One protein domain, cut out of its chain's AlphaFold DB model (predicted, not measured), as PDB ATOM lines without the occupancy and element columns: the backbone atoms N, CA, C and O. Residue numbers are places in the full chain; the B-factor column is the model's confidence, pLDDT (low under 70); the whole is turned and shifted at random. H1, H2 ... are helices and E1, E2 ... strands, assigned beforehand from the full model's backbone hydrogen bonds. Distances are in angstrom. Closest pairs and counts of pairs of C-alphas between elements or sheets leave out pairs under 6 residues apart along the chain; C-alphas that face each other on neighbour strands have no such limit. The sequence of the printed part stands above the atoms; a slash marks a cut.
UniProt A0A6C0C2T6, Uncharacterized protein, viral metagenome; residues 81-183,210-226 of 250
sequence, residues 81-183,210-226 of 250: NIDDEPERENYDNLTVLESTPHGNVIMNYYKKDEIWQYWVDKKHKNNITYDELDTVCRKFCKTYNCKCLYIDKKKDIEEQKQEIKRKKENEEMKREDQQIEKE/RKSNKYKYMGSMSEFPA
ATOM      1  N   ASN A  81       9.752  26.947 -16.686       65.44
ATOM      2  CA  ASN A  81      10.886  26.337 -17.398       65.44
ATOM      3  C   ASN A  81      10.912  26.576 -18.922       65.44
ATOM      4  O   ASN A  81      11.762  26.009 -19.603       65.44
ATOM      5  N   ILE A  82       9.960  27.329 -19.481       63.69
ATOM      6  CA  ILE A  82       9.930  27.608 -20.925       63.69
ATOM      7  C   ILE A  82      10.701  28.899 -21.187       63.69
ATOM      8  O   ILE A  82      10.287  29.961 -20.710       63.69
ATOM      9  N   ASP A  83      11.791  28.777 -21.945       66.88
ATOM     10  CA  ASP A  83      12.568  29.902 -22.456       66.88
ATOM     11  C   ASP A  83      11.736  30.702 -23.466       66.88
ATOM     12  O   ASP A  83      11.170  30.147 -24.413       66.88
ATOM     13  N   ASP A  84      11.664  32.016 -23.257       65.12
ATOM     14  CA  ASP A  84      11.030  32.933 -24.197       65.12
ATOM     15  C   ASP A  84      11.865  33.010 -25.486       65.12
ATOM     16  O   ASP A  84      13.071  33.265 -25.459       65.12
ATOM     17  N   GLU A  85      11.219  32.821 -26.636       70.81
ATOM     18  CA  GLU A  85      11.845  33.085 -27.933       70.81
ATOM     19  C   GLU A  85      12.072  34.602 -28.093       70.81
ATOM     20  O   GLU A  85      11.287  35.397 -27.558       70.81
ATOM     21  N   PRO A  86      13.142  35.043 -28.790       67.38
ATOM     22  CA  PRO A  86      13.430  36.460 -28.965       67.38
ATOM     23  C   PRO A  86      12.224  37.243 -29.479       67.38
ATOM     24  O   PRO A  86      11.443  36.783 -30.316       67.38
ATOM     25  N   GLU A  87      12.107  38.464 -28.962       69.94
ATOM     26  CA  GLU A  87      11.013  39.374 -29.254       69.94
ATOM     27  C   GLU A  87      10.829  39.540 -30.771       69.94
ATOM     28  O   GLU A  87      11.751  39.905 -31.504       69.94
ATOM     29  N   ARG A  88       9.618  39.265 -31.259       76.50
ATOM     30  CA  ARG A  88       9.280  39.397 -32.674       76.50
ATOM     31  C   ARG A  88       8.984  40.863 -32.987       76.50
ATOM     32  O   ARG A  88       8.408  41.607 -32.187       76.50
ATOM     33  N   GLU A  89       9.337  41.293 -34.192       72.56
ATOM     34  CA  GLU A  89       9.040  42.658 -34.635       72.56
ATOM     35  C   GLU A  89       7.557  42.857 -34.982       72.56
ATOM     36  O   GLU A  89       7.024  43.943 -34.769       72.56
ATOM     37  N   ASN A  90       6.871  41.813 -35.465       82.81
ATOM     38  CA  ASN A  90       5.501  41.915 -35.969       82.81
ATOM     39  C   ASN A  90       4.527  40.951 -35.265       82.81
ATOM     40  O   ASN A  90       4.542  39.742 -35.513       82.81
ATOM     41  N   TYR A  91       3.657  41.521 -34.425       85.88
ATOM     42  CA  TYR A  91       2.536  40.834 -33.768       85.88
ATOM     43  C   TYR A  91       1.165  41.234 -34.338       85.88
ATOM     44  O   TYR A  91       0.170  40.585 -34.024       85.88
ATOM     45  N   ASP A  92       1.103  42.257 -35.199       81.56
ATOM     46  CA  ASP A  92      -0.152  42.905 -35.612       81.56
ATOM     47  C   ASP A  92      -1.074  41.962 -36.409       81.56
ATOM     48  O   ASP A  92      -2.299  42.086 -36.361       81.56
ATOM     49  N   ASN A  93      -0.488  40.985 -37.108       84.56
ATOM     50  CA  ASN A  93      -1.210  39.984 -37.899       84.56
ATOM     51  C   ASN A  93      -1.597  38.731 -37.100       84.56
ATOM     52  O   ASN A  93      -2.265  37.844 -37.633       84.56
ATOM     53  N   LEU A  94      -1.143  38.613 -35.852       91.62
ATOM     54  CA  LEU A  94      -1.424  37.454 -35.018       91.62
ATOM     55  C   LEU A  94      -2.732  37.681 -34.275       91.62
ATOM     56  O   LEU A  94      -3.014  38.761 -33.764       91.62
ATOM     57  N   THR A  95      -3.567  36.656 -34.224       94.25
ATOM     58  CA  THR A  95      -4.876  36.738 -33.577       94.25
ATOM     59  C   THR A  95      -5.215  35.398 -32.957       94.25
ATOM     60  O   THR A  95      -4.849  34.349 -33.484       94.25
ATOM     61  N   VAL A  96      -5.921  35.418 -31.834       95.75
ATOM     62  CA  VAL A  96      -6.481  34.221 -31.216       95.75
ATOM     63  C   VAL A  96      -7.995  34.355 -31.110       95.75
ATOM     64  O   VAL A  96      -8.513  35.445 -30.873       95.75
ATOM     65  N   LEU A  97      -8.693  33.237 -31.283       95.31
ATOM     66  CA  LEU A  97     -10.109  33.084 -30.965       95.31
ATOM     67  C   LEU A  97     -10.222  32.105 -29.792       95.31
ATOM     68  O   LEU A  97      -9.628  31.024 -29.833       95.31
ATOM     69  N   GLU A  98     -10.962  32.472 -28.752       95.12
ATOM     70  CA  GLU A  98     -11.245  31.602 -27.607       95.12
ATOM     71  C   GLU A  98     -12.702  31.740 -27.164       95.12
ATOM     72  O   GLU A  98     -13.265  32.833 -27.173       95.12
ATOM     73  N   SER A  99     -13.297  30.617 -26.760       93.19
ATOM     74  CA  SER A  99     -14.605  30.596 -26.106       93.19
ATOM     75  C   SER A  99     -14.402  30.739 -24.602       93.19
ATOM     76  O   SER A  99     -13.846  29.842 -23.968       93.19
ATOM     77  N   THR A 100     -14.843  31.857 -24.031       91.81
ATOM     78  CA  THR A 100     -14.881  32.065 -22.580       91.81
ATOM     79  C   THR A 100     -16.261  31.677 -22.032       91.81
ATOM     80  O   THR A 100     -17.230  31.597 -22.799       91.81
ATOM     81  N   PRO A 101     -16.399  31.453 -20.712       91.06
ATOM     82  CA  PRO A 101     -17.700  31.241 -20.076       91.06
ATOM     83  C   PRO A 101     -18.717  32.348 -20.385       91.06
ATOM     84  O   PRO A 101     -19.914  32.085 -20.495       91.06
ATOM     85  N   HIS A 102     -18.237  33.582 -20.562       90.00
ATOM     86  CA  HIS A 102     -19.071  34.748 -20.837       90.00
ATOM     87  C   HIS A 102     -19.081  35.186 -22.303       90.00
ATOM     88  O   HIS A 102     -19.570  36.279 -22.566       90.00
ATOM     89  N   GLY A 103     -18.625  34.367 -23.253       90.75
ATOM     90  CA  GLY A 103     -18.751  34.628 -24.691       90.75
ATOM     91  C   GLY A 103     -17.481  34.330 -25.486       90.75
ATOM     92  O   GLY A 103     -16.427  34.026 -24.942       90.75
ATOM     93  N   ASN A 104     -17.573  34.424 -26.809       94.31
ATOM     94  CA  ASN A 104     -16.406  34.257 -27.672       94.31
ATOM     95  C   ASN A 104     -15.601  35.557 -27.754       94.31
ATOM     96  O   ASN A 104     -16.167  36.646 -27.864       94.31
ATOM     97  N   VAL A 105     -14.277  35.428 -27.737       96.56
ATOM     98  CA  VAL A 105     -13.342  36.551 -27.766       96.56
ATOM     99  C   VAL A 105     -12.348  36.355 -28.887       96.56
ATOM    100  O   VAL A 105     -11.669  35.330 -28.956       96.56
ATOM    101  N   ILE A 106     -12.234  37.371 -29.735       96.38
ATOM    102  CA  ILE A 106     -11.118  37.524 -30.666       96.38
ATOM    103  C   ILE A 106     -10.151  38.519 -30.043       96.38
ATOM    104  O   ILE A 106     -10.585  39.583 -29.601       96.38
ATOM    105  N   MET A 107      -8.862  38.193 -30.002       96.12
ATOM    106  CA  MET A 107      -7.845  39.052 -29.401       96.12
ATOM    107  C   MET A 107      -6.571  39.099 -30.243       96.12
ATOM    108  O   MET A 107      -6.103  38.069 -30.732       96.12
ATOM    109  N   ASN A 108      -5.996  40.292 -30.375       95.12
ATOM    110  CA  ASN A 108      -4.672  40.532 -30.944       95.12
ATOM    111  C   ASN A 108      -3.874  41.507 -30.063       95.12
ATOM    112  O   ASN A 108      -4.417  42.181 -29.180       95.12
ATOM    113  N   TYR A 109      -2.567  41.565 -30.298       94.81
ATOM    114  CA  TYR A 109      -1.662  42.448 -29.572       94.81
ATOM    115  C   TYR A 109      -1.189  43.586 -30.468       94.81
ATOM    116  O   TYR A 109      -0.687  43.341 -31.563       94.81
ATOM    117  N   TYR A 110      -1.323  44.822 -29.988       92.38
ATOM    118  CA  TYR A 110      -0.849  46.009 -30.687       92.38
ATOM    119  C   TYR A 110       0.419  46.546 -30.024       92.38
ATOM    120  O   TYR A 110       0.360  47.185 -28.967       92.38
ATOM    121  N   LYS A 111       1.570  46.299 -30.663       90.38
ATOM    122  CA  LYS A 111       2.900  46.548 -30.081       90.38
ATOM    123  C   LYS A 111       3.160  48.021 -29.761       90.38
ATOM    124  O   LYS A 111       3.749  48.317 -28.731       90.38
ATOM    125  N   LYS A 112       2.699  48.951 -30.607       89.25
ATOM    126  CA  LYS A 112       3.018  50.388 -30.467       89.25
ATOM    127  C   LYS A 112       2.527  51.005 -29.156       89.25
ATOM    128  O   LYS A 112       3.212  51.859 -28.611       89.25
ATOM    129  N   ASP A 113       1.368  50.563 -28.671       89.62
ATOM    130  CA  ASP A 113       0.772  51.071 -27.428       89.62
ATOM    131  C   ASP A 113       0.872  50.062 -26.267       89.62
ATOM    132  O   ASP A 113       0.438  50.362 -25.150       89.62
ATOM    133  N   GLU A 114       1.406  48.862 -26.532       91.50
ATOM    134  CA  GLU A 114       1.398  47.704 -25.629       91.50
ATOM    135  C   GLU A 114      -0.023  47.358 -25.137       91.50
ATOM    136  O   GLU A 114      -0.277  47.178 -23.942       91.50
ATOM    137  N   ILE A 115      -0.986  47.323 -26.067       94.12
ATOM    138  CA  ILE A 115      -2.411  47.120 -25.766       94.12
ATOM    139  C   ILE A 115      -2.912  45.815 -26.378       94.12
ATOM    140  O   ILE A 115      -2.754  45.562 -27.572       94.12
ATOM    141  N   TRP A 116      -3.629  45.043 -25.568       96.00
ATOM    142  CA  TRP A 116      -4.434  43.909 -25.998       96.00
ATOM    143  C   TRP A 116      -5.778  44.402 -26.523       96.00
ATOM    144  O   TRP A 116      -6.629  44.906 -25.782       96.00
ATOM    145  N   GLN A 117      -5.958  44.287 -27.829       95.94
ATOM    146  CA  GLN A 117      -7.184  44.655 -28.516       95.94
ATOM    147  C   GLN A 117      -8.098  43.431 -28.584       95.94
ATOM    148  O   GLN A 117      -7.649  42.330 -28.905       95.94
ATOM    149  N   TYR A 118      -9.377  43.608 -28.249       96.31
ATOM    150  CA  TYR A 118     -10.329  42.501 -28.244       96.31
ATOM    151  C   TYR A 118     -11.692  42.865 -28.833       96.31
ATOM    152  O   TYR A 118     -12.178  43.995 -28.709       96.31
ATOM    153  N   TRP A 119     -12.323  41.861 -29.439       95.88
ATOM    154  CA  TRP A 119     -13.683  41.898 -29.962       95.88
ATOM    155  C   TRP A 119     -14.503  40.814 -29.282       95.88
ATOM    156  O   TRP A 119     -14.068  39.672 -29.143       95.88
ATOM    157  N   VAL A 120     -15.710  41.189 -28.879       95.12
ATOM    158  CA  VAL A 120     -16.684  40.309 -28.234       95.12
ATOM    159  C   VAL A 120     -18.077  40.754 -28.657       95.12
ATOM    160  O   VAL A 120     -18.308  41.935 -28.943       95.12
ATOM    161  N   ASP A 121     -19.016  39.818 -28.715       91.44
ATOM    162  CA  ASP A 121     -20.407  40.123 -29.034       91.44
ATOM    163  C   ASP A 121     -21.000  41.189 -28.106       91.44
ATOM    164  O   ASP A 121     -20.729  41.241 -26.904       91.44
ATOM    165  N   LYS A 122     -21.880  42.032 -28.663       86.88
ATOM    166  CA  LYS A 122     -22.489  43.172 -27.946       86.88
ATOM    167  C   LYS A 122     -23.197  42.750 -26.656       86.88
ATOM    168  O   LYS A 122     -23.178  43.494 -25.682       86.88
ATOM    169  N   LYS A 123     -23.776  41.545 -26.639       87.44
ATOM    170  CA  LYS A 123     -24.437  40.948 -25.467       87.44
ATOM    171  C   LYS A 123     -23.471  40.688 -24.305       87.44
ATOM    172  O   LYS A 123     -23.879  40.721 -23.151       87.44
ATOM    173  N   HIS A 124     -22.207  40.430 -24.616       86.69
ATOM    174  CA  HIS A 124     -21.211  39.896 -23.695       86.69
ATOM    175  C   HIS A 124     -20.141  40.927 -23.296       86.69
ATOM    176  O   HIS A 124     -19.399  40.705 -22.343       86.69
ATOM    177  N   LYS A 125     -20.121  42.100 -23.945       86.50
ATOM    178  CA  LYS A 125     -19.173  43.201 -23.701       86.50
ATOM    179  C   LYS A 125     -18.986  43.574 -22.224       86.50
ATOM    180  O   LYS A 125     -17.859  43.786 -21.802       86.50
ATOM    181  N   ASN A 126     -20.072  43.696 -21.460       87.94
ATOM    182  CA  ASN A 126     -20.004  44.128 -20.057       87.94
ATOM    183  C   ASN A 126     -19.855  42.957 -19.073       87.94
ATOM    184  O   ASN A 126     -19.682  43.193 -17.883       87.94
ATOM    185  N   ASN A 127     -19.956  41.719 -19.561       89.75
ATOM    186  CA  ASN A 127     -19.927  40.522 -18.725       89.75
ATOM    187  C   ASN A 127     -18.544  39.875 -18.701       89.75
ATOM    188  O   ASN A 127     -18.259  39.113 -17.784       89.75
ATOM    189  N   ILE A 128     -17.700  40.164 -19.694       91.94
ATOM    190  CA  ILE A 128     -16.352  39.618 -19.730       91.94
ATOM    191  C   ILE A 128     -15.465  40.271 -18.672       91.94
ATOM    192  O   ILE A 128     -15.363  41.496 -18.564       91.94
ATOM    193  N   THR A 129     -14.815  39.431 -17.882       92.44
ATOM    194  CA  THR A 129     -13.940  39.849 -16.791       92.44
ATOM    195  C   THR A 129     -12.492  39.990 -17.260       92.44
ATOM    196  O   THR A 129     -12.057  39.363 -18.228       92.44
ATOM    197  N   TYR A 130     -11.697  40.789 -16.542       92.56
ATOM    198  CA  TYR A 130     -10.263  40.905 -16.829       92.56
ATOM    199  C   TYR A 130      -9.499  39.594 -16.599       92.56
ATOM    200  O   TYR A 130      -8.494  39.366 -17.261       92.56
ATOM    201  N   ASP A 131      -9.972  38.721 -15.704       92.06
ATOM    202  CA  ASP A 131      -9.370  37.398 -15.483       92.06
ATOM    203  C   ASP A 131      -9.553  36.477 -16.700       92.06
ATOM    204  O   ASP A 131      -8.653  35.714 -17.062       92.06
ATOM    205  N   GLU A 132     -10.697  36.572 -17.378       94.00
ATOM    206  CA  GLU A 132     -10.922  35.863 -18.637       94.00
ATOM    207  C   GLU A 132     -10.056  36.434 -19.757       94.00
ATOM    208  O   GLU A 132      -9.435  35.667 -20.487       94.00
ATOM    209  N   LEU A 133      -9.948  37.762 -19.866       95.06
ATOM    210  CA  LEU A 133      -9.061  38.389 -20.848       95.06
ATOM    211  C   LEU A 133      -7.592  38.005 -20.613       95.06
ATOM    212  O   LEU A 133      -6.911  37.654 -21.571       95.06
ATOM    213  N   ASP A 134      -7.138  37.958 -19.355       94.88
ATOM    214  CA  ASP A 134      -5.803  37.458 -18.999       94.88
ATOM    215  C   ASP A 134      -5.611  36.005 -19.468       94.88
ATOM    216  O   ASP A 134      -4.536  35.638 -19.938       94.88
ATOM    217  N   THR A 135      -6.652  35.175 -19.383       94.50
ATOM    218  CA  THR A 135      -6.620  33.780 -19.854       94.50
ATOM    219  C   THR A 135      -6.474  33.699 -21.374       94.50
ATOM    220  O   THR A 135      -5.671  32.912 -21.884       94.50
ATOM    221  N   VAL A 136      -7.189  34.552 -22.112       96.00
ATOM    222  CA  VAL A 136      -7.060  34.655 -23.575       96.00
ATOM    223  C   VAL A 136      -5.676  35.188 -23.970       96.00
ATOM    224  O   VAL A 136      -5.073  34.662 -24.906       96.00
ATOM    225  N   CYS A 137      -5.114  36.149 -23.227       95.19
ATOM    226  CA  CYS A 137      -3.731  36.603 -23.412       95.19
ATOM    227  C   CYS A 137      -2.729  35.467 -23.226       95.19
ATOM    228  O   CYS A 137      -1.837  35.297 -24.058       95.19
ATOM    229  N   ARG A 138      -2.880  34.657 -22.171       94.44
ATOM    230  CA  ARG A 138      -2.009  33.495 -21.957       94.44
ATOM    231  C   ARG A 138      -2.114  32.497 -23.103       94.44
ATOM    232  O   ARG A 138      -1.086  32.028 -23.586       94.44
ATOM    233  N   LYS A 139      -3.326  32.240 -23.612       95.12
ATOM    234  CA  LYS A 139      -3.521  31.430 -24.822       95.12
ATOM    235  C   LYS A 139      -2.765  32.012 -26.016       95.12
ATOM    236  O   LYS A 139      -2.059  31.268 -26.691       95.12
ATOM    237  N   PHE A 140      -2.896  33.313 -26.279       95.00
ATOM    238  CA  PHE A 140      -2.184  33.994 -27.366       95.00
ATOM    239  C   PHE A 140      -0.671  33.802 -27.235       95.00
ATOM    240  O   PHE A 140      -0.022  33.324 -28.163       95.00
ATOM    241  N   CYS A 141      -0.131  34.089 -26.052       92.38
ATOM    242  CA  CYS A 141       1.294  33.981 -25.767       92.38
ATOM    243  C   CYS A 141       1.805  32.544 -25.895       92.38
ATOM    244  O   CYS A 141       2.873  32.334 -26.452       92.38
ATOM    245  N   LYS A 142       1.030  31.549 -25.445       91.38
ATOM    246  CA  LYS A 142       1.368  30.124 -25.585       91.38
ATOM    247  C   LYS A 142       1.279  29.645 -27.037       91.38
ATOM    248  O   LYS A 142       2.078  28.820 -27.456       91.38
ATOM    249  N   THR A 143       0.332  30.176 -27.812       91.56
ATOM    250  CA  THR A 143       0.141  29.815 -29.230       91.56
ATOM    251  C   THR A 143       1.264  30.360 -30.111       91.56
ATOM    252  O   THR A 143       1.686  29.693 -31.050       91.56
ATOM    253  N   TYR A 144       1.743  31.570 -29.816       90.69
ATOM    254  CA  TYR A 144       2.744  32.276 -30.621       90.69
ATOM    255  C   TYR A 144       4.121  32.382 -29.958       90.69
ATOM    256  O   TYR A 144       4.971  33.113 -30.459       90.69
ATOM    257  N   ASN A 145       4.323  31.664 -28.851       88.25
ATOM    258  CA  ASN A 145       5.555  31.629 -28.067       88.25
ATOM    259  C   ASN A 145       6.096  33.023 -27.678       88.25
ATOM    260  O   ASN A 145       7.273  33.326 -27.835       88.25
ATOM    261  N   CYS A 146       5.213  33.905 -27.202       88.38
ATOM    262  CA  CYS A 146       5.530  35.296 -26.858       88.38
ATOM    263  C   CYS A 146       5.130  35.654 -25.419       88.38
ATOM    264  O   CYS A 146       4.459  36.655 -25.167       88.38
ATOM    265  N   LYS A 147       5.535  34.819 -24.454       87.81
ATOM    266  CA  LYS A 147       5.222  34.990 -23.023       87.81
ATOM    267  C   LYS A 147       5.801  36.282 -22.432       87.81
ATOM    268  O   LYS A 147       5.171  36.841 -21.538       87.81
ATOM    269  N   CYS A 148       6.863  36.836 -23.016       87.56
ATOM    270  CA  CYS A 148       7.400  38.159 -22.678       87.56
ATOM    271  C   CYS A 148       6.375  39.314 -22.753       87.56
ATOM    272  O   CYS A 148       6.541  40.320 -22.067       87.56
ATOM    273  N   LEU A 149       5.302  39.178 -23.546       89.44
ATOM    274  CA  LEU A 149       4.253  40.198 -23.674       89.44
ATOM    275  C   LEU A 149       3.240  40.184 -22.522       89.44
ATOM    276  O   LEU A 149       2.516  41.162 -22.321       89.44
ATOM    277  N   TYR A 150       3.128  39.067 -21.803       91.19
ATOM    278  CA  TYR A 150       2.141  38.905 -20.745       91.19
ATOM    279  C   TYR A 150       2.702  39.339 -19.394       91.19
ATOM    280  O   TYR A 150       3.715  38.829 -18.922       91.19
ATOM    281  N   ILE A 151       1.978  40.232 -18.720       90.50
ATOM    282  CA  ILE A 151       2.315  40.680 -17.372       90.50
ATOM    283  C   ILE A 151       1.447  39.927 -16.361       90.50
ATOM    284  O   ILE A 151       0.225  40.094 -16.328       90.50
ATOM    285  N   ASP A 152       2.078  39.127 -15.501       89.00
ATOM    286  CA  ASP A 152       1.387  38.435 -14.414       89.00
ATOM    287  C   ASP A 152       1.183  39.363 -13.206       89.00
ATOM    288  O   ASP A 152       2.091  39.634 -12.415       89.00
ATOM    289  N   LYS A 153      -0.060  39.823 -13.035       87.75
ATOM    290  CA  LYS A 153      -0.466  40.681 -11.914       87.75
ATOM    291  C   LYS A 153      -0.323  40.009 -10.545       87.75
ATOM    292  O   LYS A 153      -0.132  40.707  -9.553       87.75
ATOM    293  N   LYS A 154      -0.454  38.676 -10.457       85.69
ATOM    294  CA  LYS A 154      -0.341  37.950  -9.182       85.69
ATOM    295  C   LYS A 154       1.115  37.936  -8.724       85.69
ATOM    296  O   LYS A 154       1.365  38.221  -7.553       85.69
ATOM    297  N   LYS A 155       2.051  37.683  -9.648       86.31
ATOM    298  CA  LYS A 155       3.497  37.752  -9.381       86.31
ATOM    299  C   LYS A 155       3.919  39.165  -8.949       86.31
ATOM    300  O   LYS A 155       4.537  39.303  -7.899       86.31
ATOM    301  N   ASP A 156       3.471  40.214  -9.650       86.44
ATOM    302  CA  ASP A 156       3.791  41.612  -9.291       86.44
ATOM    303  C   ASP A 156       3.287  42.003  -7.885       86.44
ATOM    304  O   ASP A 156       4.003  42.634  -7.107       86.44
ATOM    305  N   ILE A 157       2.070  41.593  -7.505       85.75
ATOM    306  CA  ILE A 157       1.539  41.851  -6.154       85.75
ATOM    307  C   ILE A 157       2.350  41.107  -5.085       85.75
ATOM    308  O   ILE A 157       2.574  41.649  -3.999       85.75
ATOM    309  N   GLU A 158       2.767  39.872  -5.358       87.44
ATOM    310  CA  GLU A 158       3.540  39.070  -4.409       87.44
ATOM    311  C   GLU A 158       4.937  39.659  -4.180       87.44
ATOM    312  O   GLU A 158       5.350  39.840  -3.033       87.44
ATOM    313  N   GLU A 159       5.618  40.087  -5.243       86.75
ATOM    314  CA  GLU A 159       6.892  40.810  -5.148       86.75
ATOM    315  C   GLU A 159       6.756  42.089  -4.311       86.75
ATOM    316  O   GLU A 159       7.576  42.365  -3.430       86.75
ATOM    317  N   GLN A 160       5.676  42.853  -4.506       85.94
ATOM    318  CA  GLN A 160       5.407  44.045  -3.702       85.94
ATOM    319  C   GLN A 160       5.184  43.727  -2.220       85.94
ATOM    320  O   GLN A 160       5.658  44.468  -1.354       85.94
ATOM    321  N   LYS A 161       4.472  42.639  -1.902       87.25
ATOM    322  CA  LYS A 161       4.280  42.200  -0.511       87.25
ATOM    323  C   LYS A 161       5.604  41.814   0.137       87.25
ATOM    324  O   LYS A 161       5.849  42.212   1.277       87.25
ATOM    325  N   GLN A 162       6.452  41.080  -0.579       87.88
ATOM    326  CA  GLN A 162       7.773  40.687  -0.093       87.88
ATOM    327  C   GLN A 162       8.663  41.906   0.152       87.88
ATOM    328  O   GLN A 162       9.299  41.997   1.200       87.88
ATOM    329  N   GLU A 163       8.642  42.888  -0.748       87.38
ATOM    330  CA  GLU A 163       9.384  44.138  -0.584       87.38
ATOM    331  C   GLU A 163       8.902  44.938   0.636       87.38
ATOM    332  O   GLU A 163       9.705  45.438   1.425       87.38
ATOM    333  N   ILE A 164       7.585  45.025   0.850       87.12
ATOM    334  CA  ILE A 164       7.020  45.672   2.044       87.12
ATOM    335  C   ILE A 164       7.436  44.928   3.316       87.12
ATOM    336  O   ILE A 164       7.743  45.572   4.320       87.12
ATOM    337  N   LYS A 165       7.453  43.589   3.292       87.94
ATOM    338  CA  LYS A 165       7.883  42.771   4.431       87.94
ATOM    339  C   LYS A 165       9.351  43.035   4.777       87.94
ATOM    340  O   LYS A 165       9.636  43.389   5.916       87.94
ATOM    341  N   ARG A 166      10.246  42.997   3.783       87.56
ATOM    342  CA  ARG A 166      11.680  43.295   3.953       87.56
ATOM    343  C   ARG A 166      11.925  44.705   4.493       87.56
ATOM    344  O   ARG A 166      12.773  44.901   5.356       87.56
ATOM    345  N   LYS A 167      11.169  45.703   4.017       87.50
ATOM    346  CA  LYS A 167      11.273  47.079   4.534       87.50
ATOM    347  C   LYS A 167      10.861  47.186   5.996       87.50
ATOM    348  O   LYS A 167      11.535  47.880   6.746       87.50
ATOM    349  N   LYS A 168       9.792  46.496   6.402       86.88
ATOM    350  CA  LYS A 168       9.351  46.473   7.804       86.88
ATOM    351  C   LYS A 168      10.386  45.819   8.715       86.88
ATOM    352  O   LYS A 168      10.719  46.410   9.731       86.88
ATOM    353  N   GLU A 169      10.933  44.672   8.315       86.00
ATOM    354  CA  GLU A 169      11.993  43.976   9.062       86.00
ATOM    355  C   GLU A 169      13.243  44.865   9.217       86.00
ATOM    356  O   GLU A 169      13.769  45.023  10.316       86.00
ATOM    357  N   ASN A 170      13.672  45.546   8.147       85.94
ATOM    358  CA  ASN A 170      14.797  46.488   8.212       85.94
ATOM    359  C   ASN A 170      14.515  47.727   9.078       85.94
ATOM    360  O   ASN A 170      15.432  48.267   9.696       85.94
ATOM    361  N   GLU A 171      13.280  48.229   9.093       85.62
ATOM    362  CA  GLU A 171      12.895  49.333   9.977       85.62
ATOM    363  C   GLU A 171      12.842  48.910  11.445       85.62
ATOM    364  O   GLU A 171      13.195  49.715  12.302       85.62
ATOM    365  N   GLU A 172      12.399  47.686  11.741       83.75
ATOM    366  CA  GLU A 172      12.402  47.135  13.100       83.75
ATOM    367  C   GLU A 172      13.834  46.980  13.617       83.75
ATOM    368  O   GLU A 172      14.138  47.562  14.656       83.75
ATOM    369  N   MET A 173      14.743  46.378  12.838       77.25
ATOM    370  CA  MET A 173      16.167  46.294  13.208       77.25
ATOM    371  C   MET A 173      16.783  47.677  13.466       77.25
ATOM    372  O   MET A 173      17.407  47.898  14.496       77.25
ATOM    373  N   LYS A 174      16.529  48.668  12.599       81.19
ATOM    374  CA  LYS A 174      17.035  50.039  12.817       81.19
ATOM    375  C   LYS A 174      16.476  50.704  14.075       81.19
ATOM    376  O   LYS A 174      17.139  51.567  14.647       81.19
ATOM    377  N   ARG A 175      15.242  50.387  14.476       78.38
ATOM    378  CA  ARG A 175      14.647  50.920  15.713       78.38
ATOM    379  C   ARG A 175      15.233  50.243  16.945       78.38
ATOM    380  O   ARG A 175      15.419  50.933  17.942       78.38
ATOM    381  N   GLU A 176      15.508  48.944  16.867       74.44
ATOM    382  CA  GLU A 176      16.198  48.191  17.917       74.44
ATOM    383  C   GLU A 176      17.627  48.714  18.102       74.44
ATOM    384  O   GLU A 176      17.981  49.093  19.215       74.44
ATOM    385  N   ASP A 177      18.387  48.902  17.019       72.25
ATOM    386  CA  ASP A 177      19.736  49.489  17.064       72.25
ATOM    387  C   ASP A 177      19.727  50.896  17.693       72.25
ATOM    388  O   ASP A 177      20.524  51.202  18.579       72.25
ATOM    389  N   GLN A 178      18.764  51.749  17.313       70.19
ATOM    390  CA  GLN A 178      18.602  53.085  17.904       70.19
ATOM    391  C   GLN A 178      18.131  53.068  19.366       70.19
ATOM    392  O   GLN A 178      18.328  54.058  20.073       70.19
ATOM    393  N   GLN A 179      17.443  52.016  19.818       67.50
ATOM    394  CA  GLN A 179      17.078  51.855  21.227       67.50
ATOM    395  C   GLN A 179      18.275  51.382  22.047       67.50
ATOM    396  O   GLN A 179      18.511  51.947  23.110       67.50
ATOM    397  N   ILE A 180      19.070  50.448  21.523       66.94
ATOM    398  CA  ILE A 180      20.305  49.976  22.157       66.94
ATOM    399  C   ILE A 180      21.311  51.131  22.290       66.94
ATOM    400  O   ILE A 180      21.841  51.356  23.374       66.94
ATOM    401  N   GLU A 181      21.514  51.940  21.242       60.03
ATOM    402  CA  GLU A 181      22.385  53.128  21.318       60.03
ATOM    403  C   GLU A 181      21.902  54.167  22.344       60.03
ATOM    404  O   GLU A 181      22.718  54.865  22.947       60.03
ATOM    405  N   LYS A 182      20.586  54.283  22.559       59.47
ATOM    406  CA  LYS A 182      20.017  55.187  23.570       59.47
ATOM    407  C   LYS A 182      20.132  54.630  24.983       59.47
ATOM    408  O   LYS A 182      20.377  55.415  25.889       59.47
ATOM    409  N   GLU A 183      19.988  53.320  25.181       57.62
ATOM    410  CA  GLU A 183      20.167  52.687  26.495       57.62
ATOM    411  C   GLU A 183      21.629  52.740  26.962       57.62
ATOM    412  O   GLU A 183      21.871  53.023  28.129       57.62
ATOM    413  N   ARG A 210       1.404  47.095  -9.722       83.38
ATOM    414  CA  ARG A 210       2.055  48.265 -10.336       83.38
ATOM    415  C   ARG A 210       2.034  48.178 -11.852       83.38
ATOM    416  O   ARG A 210       1.880  49.199 -12.517       83.38
ATOM    417  N   LYS A 211       2.206  46.967 -12.383       86.00
ATOM    418  CA  LYS A 211       2.153  46.670 -13.813       86.00
ATOM    419  C   LYS A 211       0.980  45.737 -14.099       86.00
ATOM    420  O   LYS A 211       0.722  44.801 -13.346       86.00
ATOM    421  N   SER A 212       0.267  45.996 -15.188       88.88
ATOM    422  CA  SER A 212      -0.836  45.152 -15.643       88.88
ATOM    423  C   SER A 212      -1.001  45.224 -17.157       88.88
ATOM    424  O   SER A 212      -0.625  46.209 -17.797       88.88
ATOM    425  N   ASN A 213      -1.598  44.173 -17.720       93.62
ATOM    426  CA  ASN A 213      -2.000  44.147 -19.121       93.62
ATOM    427  C   ASN A 213      -3.069  45.220 -19.384       93.62
ATOM    428  O   ASN A 213      -4.017  45.379 -18.608       93.62
ATOM    429  N   LYS A 214      -2.926  45.949 -20.493       94.69
ATOM    430  CA  LYS A 214      -3.890  46.965 -20.931       94.69
ATOM    431  C   LYS A 214      -4.831  46.365 -21.962       94.69
ATOM    432  O   LYS A 214      -4.373  45.796 -22.947       94.69
ATOM    433  N   TYR A 215      -6.131  46.555 -21.768       95.25
ATOM    434  CA  TYR A 215      -7.168  45.996 -22.632       95.25
ATOM    435  C   TYR A 215      -7.980  47.093 -23.309       95.25
ATOM    436  O   TYR A 215      -8.424  48.037 -22.653       95.25
ATOM    437  N   LYS A 216      -8.232  46.950 -24.612       95.31
ATOM    438  CA  LYS A 216      -9.069  47.870 -25.386       95.31
ATOM    439  C   LYS A 216     -10.115  47.109 -26.187       95.31
ATOM    440  O   LYS A 216      -9.790  46.309 -27.059       95.31
ATOM    441  N   TYR A 217     -11.379  47.409 -25.906       95.00
ATOM    442  CA  TYR A 217     -12.498  46.908 -26.695       95.00
ATOM    443  C   TYR A 217     -12.533  47.611 -28.053       95.00
ATOM    444  O   TYR A 217     -12.581  48.842 -28.104       95.00
ATOM    445  N   MET A 218     -12.538  46.833 -29.132       94.62
ATOM    446  CA  MET A 218     -12.480  47.351 -30.500       94.62
ATOM    447  C   MET A 218     -13.811  47.268 -31.252       94.62
ATOM    448  O   MET A 218     -14.007  48.030 -32.195       94.62
ATOM    449  N   GLY A 219     -14.736  46.397 -30.842       93.38
ATOM    450  CA  GLY A 219     -16.033  46.256 -31.503       93.38
ATOM    451  C   GLY A 219     -16.666  44.881 -31.325       93.38
ATOM    452  O   GLY A 219     -16.205  44.051 -30.534       93.38
ATOM    453  N   SER A 220     -17.751  44.644 -32.060       93.25
ATOM    454  CA  SER A 220     -18.388  43.323 -32.096       93.25
ATOM    455  C   SER A 220     -17.571  42.327 -32.922       93.25
ATOM    456  O   SER A 220     -16.784  42.727 -33.777       93.25
ATOM    457  N   MET A 221     -17.749  41.020 -32.702       90.81
ATOM    458  CA  MET A 221     -16.986  40.011 -33.448       90.81
ATOM    459  C   MET A 221     -17.194  40.108 -34.962       90.81
ATOM    460  O   MET A 221     -16.251  39.902 -35.716       90.81
ATOM    461  N   SER A 222     -18.392  40.479 -35.424       89.00
ATOM    462  CA  SER A 222     -18.670  40.667 -36.854       89.00
ATOM    463  C   SER A 222     -17.939  41.862 -37.475       89.00
ATOM    464  O   SER A 222     -17.801  41.923 -38.690       89.00
ATOM    465  N   GLU A 223     -17.489  42.818 -36.660       90.31
ATOM    466  CA  GLU A 223     -16.712  43.984 -37.102       90.31
ATOM    467  C   GLU A 223     -15.209  43.673 -37.190       90.31
ATOM    468  O   GLU A 223     -14.414  44.550 -37.531       90.31
ATOM    469  N   PHE A 224     -14.792  42.437 -36.883       90.94
ATOM    470  CA  PHE A 224     -13.392  42.051 -36.967       90.94
ATOM    471  C   PHE A 224     -12.882  42.169 -38.421       90.94
ATOM    472  O   PHE A 224     -13.518  41.631 -39.339       90.94
ATOM    473  N   PRO A 225     -11.735  42.839 -38.668       87.50
ATOM    474  CA  PRO A 225     -11.282  43.158 -40.025       87.50
ATOM    475  C   PRO A 225     -11.160  41.950 -40.958       87.50
ATOM    476  O   PRO A 225     -11.508  42.051 -42.134       87.50
ATOM    477  N   ALA A 226     -10.742  40.788 -40.441       84.25
ATOM    478  CA  ALA A 226     -10.574  39.582 -41.253       84.25
ATOM    479  C   ALA A 226     -11.894  39.043 -41.838       84.25
ATOM    480  O   ALA A 226     -11.875  38.350 -42.852       84.25
TER     481      ALA A 226
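What this domain is: This is residues 81 to 183 and 210 to 226 of the 250 residues of an uncharacterized protein of viral metagenome (UniProt A0A6C0C2T6). A small, strongly twisted sheet of four strands with one helix, H1, packed over one face makes a compact body, and a long straight helix, H2, sticks out from that body like a handle with its residues 161 to 183. A stretch with no named element, residues 81 to 95, leads into the sheet. The printed part has 120 residues, with four named strands and two named helices in the order E1, E2, E3, H1, H2, E4; the sheet's order is E1, E2, E3, E4, mixed, and the class is mixed, helices and strands. The whole is extended, with a radius of gyration of the C-alphas of 21.0 A and spans of 75 by 35 by 26 A, the length being made by H2.

Where its parts are: Begin with the sheet. Find C-alpha 96 at (-6.481, 34.221, -31.216), where E1 begins; it covers residues 96 to 100. E2, residues 103 to 110, runs 22.0 A; E3, residues 115 to 120, runs 16.0 A; E4, residues 214 to 219, runs 16.1 A and ends at C-alpha 219, (-16.033, 46.256, -31.503). H1 is residues 130 to 144, 20.8 A long. H2 is residues 153 to 183, 45.2 A long; look for its last C-alpha at (20.167, 52.687, 26.495).

How they stand to each other: E1, E2 and E3 form a meander, each strand the antiparallel neighbour of the one before, in two hairpins. Between E1 and E2 look at N 98 and O 105, 3.0 A apart and within hydrogen-bond range; between E2 and E3, at N 110 and O 115, 2.9 A. E3 and E4 are parallel, at 37 degrees, with N 116 and O 214 at 2.8 A. E1 and E4 are the edge strands. H1 is on the sheet at a height of 7.5 A, giving two layers, a helix on one face of a sheet. It lies over E2, and runs across the strands only just, at 61 degrees to E2 on the local plane. The closest C-alphas of H1 and E1 are those of Phe 140 and Val 96, 5.8 A apart; H1 and E4 are near each other. H2 is not on the sheet and is apart from H1. In H1 and H2 every O i to N i+4 pair is within hydrogen-bond range.

The domain as a whole: The two C-alphas farthest apart are those of Glu 183 and Ala 226, 75.5 A. Without the part of H2 that stands free, the body of 97 residues spans 37 by 30 by 23 A. Residues 184 to 209 are not printed, and C-alphas 183 and 210 are 41.3 A apart across this cut. Of the links that are printed whole, E1 to E2 and E2 to E3 are tight, E3 to H1 and H1 to H2 are short, and none is long. The mean pLDDT of the printed part is 87.0; it is under 70 at residues 81 to 84, 86 to 87 and 179 to 183.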